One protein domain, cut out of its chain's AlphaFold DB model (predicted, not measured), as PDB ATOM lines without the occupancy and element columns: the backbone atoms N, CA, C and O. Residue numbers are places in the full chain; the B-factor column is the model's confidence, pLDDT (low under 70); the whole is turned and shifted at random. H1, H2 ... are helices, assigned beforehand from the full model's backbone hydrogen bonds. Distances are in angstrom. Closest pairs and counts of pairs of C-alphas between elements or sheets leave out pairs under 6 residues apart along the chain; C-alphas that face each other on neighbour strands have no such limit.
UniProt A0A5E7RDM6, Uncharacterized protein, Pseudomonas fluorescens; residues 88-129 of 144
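Overview. This is residues 88 to 129 of the 144 residues of an uncharacterized protein of Pseudomonas fluorescens (UniProt A0A5E7RDM6). Two helices stand nearly at right angles, with the first residue of H2 set on the side of H1 at residues 91 to 96, roughly as a T; from there H2 sticks out as an arm, free from residue 120 on. A long loop, residues 103 to 115, leaves the end of H1, swings out at residues 106 to 112 and folds back to the place where H2 begins. The printed part has 42 residues with two named helices, H1 then H2, and no named strand; the class is all helix. The whole is loose, with a radius of gyration of the C-alphas of 11.4 A and spans of 31 by 23 by 17 A.

Arrangement. Start with H1, residues 88 to 102, and look at its residues 91 to 96, with which alone it touches H2, residues 116 to 128. H2 touches H1 with residue Phe 116 alone. The closest C-alphas of the two helices are those of Thr 92 and Phe 116, 5.5 A apart. Their lines are about perpendicular, at 80 degrees, and their centres lie 16.1 A apart. In both H1 and H2 every O i to N i+4 pair is within hydrogen-bond range.

Along the chain. Find C-alpha 88 at (178.837, 169.858, 88.566); from there H1 runs 21.2 A to C-alpha 102 at (171.629, 151.608, 96.569). Then look for C-alpha 116 at (177.500, 165.080, 96.606), where H2 begins; it runs 18.6 A to C-alpha 128 at (194.730, 166.439, 103.390).

Size, cuts and confidence. The two C-alphas farthest apart are those of Gly 107, in the loop, and Lys 128, 31.8 A. The printed part has no cut, and the link from H1 to H2, 13 residues, is long. In the B-factor column the mean pLDDT of the printed part is 76.5; residues 88 to 89 and 123 to 129 are under 70.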
ATOM      1  N   GLU A  88     179.045 170.291  87.179       67.75
ATOM      2  CA  GLU A  88     178.837 169.858  88.566       67.75
ATOM      3  C   GLU A  88     177.422 169.316  88.830       67.75
ATOM      4  O   GLU A  88     177.254 168.306  89.512       67.75
ATOM      5  N   ARG A  89     176.400 169.899  88.188       68.50
ATOM      6  CA  ARG A  89     175.006 169.436  88.289       68.50
ATOM      7  C   ARG A  89     174.795 168.003  87.785       68.50
ATOM      8  O   ARG A  89     173.936 167.303  88.320       68.50
ATOM      9  N   TYR A  90     175.562 167.552  86.787       71.44
ATOM     10  CA  TYR A  90     175.478 166.168  86.296       71.44
ATOM     11  C   TYR A  90     175.969 165.183  87.352       71.44
ATOM     12  O   TYR A  90     175.371 164.125  87.526       71.44
ATOM     13  N   LEU A  91     177.020 165.555  88.085       73.06
ATOM     14  CA  LEU A  91     177.588 164.731  89.146       73.06
ATOM     15  C   LEU A  91     176.641 164.647  90.345       73.06
ATOM     16  O   LEU A  91     176.428 163.560  90.872       73.06
ATOM     17  N   THR A  92     175.996 165.755  90.724       78.25
ATOM     18  CA  THR A  92     174.981 165.746  91.788       78.25
ATOM     19  C   THR A  92     173.788 164.855  91.438       78.25
ATOM     20  O   THR A  92     173.335 164.091  92.289       78.25
ATOM     21  N   ARG A  93     173.294 164.908  90.191       79.56
ATOM     22  CA  ARG A  93     172.154 164.084  89.756       79.56
ATOM     23  C   ARG A  93     172.507 162.599  89.697       79.56
ATOM     24  O   ARG A  93     171.796 161.797  90.287       79.56
ATOM     25  N   ALA A  94     173.623 162.253  89.055       82.81
ATOM     26  CA  ALA A  94     174.082 160.866  88.970       82.81
ATOM     27  C   ALA A  94     174.348 160.267  90.361       82.81
ATOM     28  O   ALA A  94     174.043 159.106  90.616       82.81
ATOM     29  N   PHE A  95     174.877 161.073  91.286       82.44
ATOM     30  CA  PHE A  95     175.071 160.650  92.667       82.44
ATOM     31  C   PHE A  95     173.743 160.415  93.401       82.44
ATOM     32  O   PHE A  95     173.612 159.407  94.091       82.44
ATOM     33  N   LYS A  96     172.748 161.302  93.235       82.75
ATOM     34  CA  LYS A  96     171.407 161.112  93.816       82.75
ATOM     35  C   LYS A  96     170.762 159.817  93.305       82.75
ATOM     36  O   LYS A  96     170.312 159.020  94.121       82.75
ATOM     37  N   GLU A  97     170.819 159.568  91.997       85.25
ATOM     38  CA  GLU A  97     170.322 158.329  91.378       85.25
ATOM     39  C   GLU A  97     171.019 157.082  91.949       85.25
ATOM     40  O   GLU A  97     170.358 156.127  92.346       85.25
ATOM     41  N   ALA A  98     172.353 157.098  92.055       86.12
ATOM     42  CA  ALA A  98     173.109 155.984  92.628       86.12
ATOM     43  C   ALA A  98     172.786 155.751  94.117       86.12
ATOM     44  O   ALA A  98     172.679 154.604  94.555       86.12
ATOM     45  N   ARG A  99     172.601 156.826  94.896       84.06
ATOM     46  CA  ARG A  99     172.217 156.762  96.315       84.06
ATOM     47  C   ARG A  99     170.846 156.114  96.480       84.06
ATOM     48  O   ARG A  99     170.711 155.189  97.276       84.06
ATOM     49  N   GLU A 100     169.859 156.570  95.715       83.69
ATOM     50  CA  GLU A 100     168.499 156.022  95.733       83.69
ATOM     51  C   GLU A 100     168.481 154.558  95.277       83.69
ATOM     52  O   GLU A 100     167.902 153.715  95.957       83.69
ATOM     53  N   ALA A 101     169.209 154.221  94.205       87.81
ATOM     54  CA  ALA A 101     169.337 152.845  93.722       87.81
ATOM     55  C   ALA A 101     170.005 151.902  94.739       87.81
ATOM     56  O   ALA A 101     169.670 150.721  94.797       87.81
ATOM     57  N   SER A 102     170.943 152.409  95.546       84.69
ATOM     58  CA  SER A 102     171.629 151.608  96.569       84.69
ATOM     59  C   SER A 102     170.747 151.264  97.771       84.69
ATOM     60  O   SER A 102     171.057 150.330  98.505       84.69
ATOM     61  N   ASN A 103     169.661 152.017  97.988       83.19
ATOM     62  CA  ASN A 103     168.743 151.880  99.121       83.19
ATOM     63  C   ASN A 103     169.419 151.864 100.516       83.19
ATOM     64  O   ASN A 103     168.809 151.473 101.511       83.19
ATOM     65  N   CYS A 104     170.674 152.316 100.622       79.69
ATOM     66  CA  CYS A 104     171.466 152.262 101.855       79.69
ATOM     67  C   CYS A 104     170.949 153.192 102.968       79.69
ATOM     68  O   CYS A 104     171.355 153.049 104.118       79.69
ATOM     69  N   TYR A 105     170.071 154.145 102.636       80.19
ATOM     70  CA  TYR A 105     169.595 155.202 103.538       80.19
ATOM     71  C   TYR A 105     168.062 155.254 103.641       80.19
ATOM     72  O   TYR A 105     167.493 156.315 103.871       80.19
ATOM     73  N   ALA A 106     167.377 154.117 103.479       78.19
ATOM     74  CA  ALA A 106     165.909 154.042 103.425       78.19
ATOM     75  C   ALA A 106     165.174 154.622 104.656       78.19
ATOM     76  O   ALA A 106     164.015 155.008 104.548       78.19
ATOM     77  N   GLY A 107     165.827 154.670 105.824       83.62
ATOM     78  CA  GLY A 107     165.246 155.174 107.078       83.62
ATOM     79  C   GLY A 107     165.607 156.618 107.440       83.62
ATOM     80  O   GLY A 107     165.257 157.060 108.530       83.62
ATOM     81  N   TRP A 108     166.350 157.324 106.587       84.25
ATOM     82  CA  TRP A 108     166.836 158.681 106.857       84.25
ATOM     83  C   TRP A 108     165.926 159.711 106.188       84.25
ATOM     84  O   TRP A 108     165.347 159.435 105.135       84.25
ATOM     85  N   LYS A 109     165.796 160.907 106.771       81.56
ATOM     86  CA  LYS A 109     165.075 162.012 106.116       81.56
ATOM     87  C   LYS A 109     165.926 162.599 104.990       81.56
ATOM     88  O   LYS A 109     167.150 162.501 105.037       81.56
ATOM     89  N   GLU A 110     165.308 163.204 103.972       74.19
ATOM     90  CA  GLU A 110     166.036 163.701 102.789       74.19
ATOM     91  C   GLU A 110     167.147 164.701 103.162       74.19
ATOM     92  O   GLU A 110     168.209 164.682 102.541       74.19
ATOM     93  N   GLU A 111     166.936 165.503 104.207       78.31
ATOM     94  CA  GLU A 111     167.893 166.488 104.727       78.31
ATOM     95  C   GLU A 111     169.104 165.858 105.426       78.31
ATOM     96  O   GLU A 111     170.157 166.484 105.518       78.31
ATOM     97  N   GLU A 112     168.957 164.634 105.929       78.56
ATOM     98  CA  GLU A 112     170.014 163.890 106.619       78.56
ATOM     99  C   GLU A 112     170.818 163.029 105.638       78.56
ATOM    100  O   GLU A 112     171.923 162.581 105.948       78.56
ATOM    101  N   MET A 113     170.263 162.754 104.454       81.50
ATOM    102  CA  MET A 113     170.897 161.866 103.493       81.50
ATOM    103  C   MET A 113     172.120 162.522 102.855       81.50
ATOM    104  O   MET A 113     172.006 163.619 102.296       81.50
ATOM    105  N   PRO A 114     173.250 161.797 102.772       77.31
ATOM    106  CA  PRO A 114     174.477 162.378 102.280       77.31
ATOM    107  C   PRO A 114     174.326 162.864 100.840       77.31
ATOM    108  O   PRO A 114     173.807 162.149  99.971       77.31
ATOM    109  N   GLY A 115     174.764 164.094 100.593       79.38
ATOM    110  CA  GLY A 115     174.787 164.741  99.289       79.38
ATOM    111  C   GLY A 115     176.173 164.714  98.644       79.38
ATOM    112  O   GLY A 115     177.198 164.476  99.284       79.38
ATOM    113  N   PHE A 116     176.233 165.034  97.349       78.81
ATOM    114  CA  PHE A 116     177.500 165.080  96.606       78.81
ATOM    115  C   PHE A 116     178.534 166.042  97.231       78.81
ATOM    116  O   PHE A 116     179.735 165.767  97.223       78.81
ATOM    117  N   HIS A 117     178.074 167.149  97.824       73.12
ATOM    118  CA  HIS A 117     178.931 168.139  98.481       73.12
ATOM    119  C   HIS A 117     179.650 167.578  99.715       73.12
ATOM    120  O   HIS A 117     180.816 167.900  99.936       73.12
ATOM    121  N   GLU A 118     179.005 166.698 100.477       74.50
ATOM    122  CA  GLU A 118     179.588 166.103 101.683       74.50
ATOM    123  C   GLU A 118     180.614 165.030 101.325       74.50
ATOM    124  O   GLU A 118     181.702 165.007 101.895       74.50
ATOM    125  N   VAL A 119     180.338 164.218 100.300       73.81
ATOM    126  CA  VAL A 119     181.317 163.264  99.751       73.81
ATOM    127  C   VAL A 119     182.548 163.995  99.217       73.81
ATOM    128  O   VAL A 119     183.682 163.580  99.471       73.81
ATOM    129  N   ARG A 120     182.350 165.117  98.514       73.06
ATOM    130  CA  ARG A 120     183.443 165.962  98.016       73.06
ATOM    131  C   ARG A 120     184.253 166.572  99.165       73.06
ATOM    132  O   ARG A 120     185.483 166.523  99.119       73.06
ATOM    133  N   ALA A 121     183.589 167.105 100.191       73.19
ATOM    134  CA  ALA A 121     184.237 167.688 101.366       73.19
ATOM    135  C   ALA A 121     185.041 166.643 102.156       73.19
ATOM    136  O   ALA A 121     186.206 166.880 102.477       73.19
ATOM    137  N   LEU A 122     184.466 165.458 102.387       71.38
ATOM    138  CA  LEU A 122     185.141 164.331 103.032       71.38
ATOM    139  C   LEU A 122     186.341 163.847 102.219       71.38
ATOM    140  O   LEU A 122     187.401 163.613 102.789       71.38
ATOM    141  N   SER A 123     186.211 163.747 100.895       69.56
ATOM    142  CA  SER A 123     187.316 163.333 100.022       69.56
ATOM    143  C   SER A 123     188.493 164.306 100.118       69.56
ATOM    144  O   SER A 123     189.620 163.888 100.365       69.56
ATOM    145  N   LEU A 124     188.237 165.616 100.002       69.94
ATOM    146  CA  LEU A 124     189.251 166.665 100.180       69.94
ATOM    147  C   LEU A 124     189.891 166.635 101.575       69.94
ATOM    148  O   LEU A 124     191.098 166.837 101.700       69.94
ATOM    149  N   HIS A 125     189.098 166.368 102.615       69.75
ATOM    150  CA  HIS A 125     189.584 166.224 103.989       69.75
ATOM    151  C   HIS A 125     190.488 164.998 104.163       69.75
ATOM    152  O   HIS A 125     191.549 165.100 104.776       69.75
ATOM    153  N   LEU A 126     190.116 163.857 103.576       65.69
ATOM    154  CA  LEU A 126     190.908 162.624 103.597       65.69
ATOM    155  C   LEU A 126     192.225 162.777 102.828       65.69
ATOM    156  O   LEU A 126     193.256 162.335 103.317       65.69
ATOM    157  N   TYR A 127     192.221 163.464 101.681       65.31
ATOM    158  CA  TYR A 127     193.449 163.757 100.929       65.31
ATOM    159  C   TYR A 127     194.419 164.675 101.684       65.31
ATOM    160  O   TYR A 127     195.626 164.607 101.461       65.31
ATOM    161  N   LYS A 128     193.910 165.534 102.573       62.72
ATOM    162  CA  LYS A 128     194.730 166.439 103.390       62.72
ATOM    163  C   LYS A 128     195.266 165.801 104.672       62.72
ATOM    164  O   LYS A 128     196.170 166.377 105.270       62.72
ATOM    165  N   LYS A 129     194.751 164.644 105.101       53.97
ATOM    166  CA  LYS A 129     195.311 163.894 106.233       53.97
ATOM    167  C   LYS A 129     196.456 163.000 105.734       53.97
ATOM    168  O   LYS A 129     196.189 162.032 105.028       53.97
TER     169      LYS A 129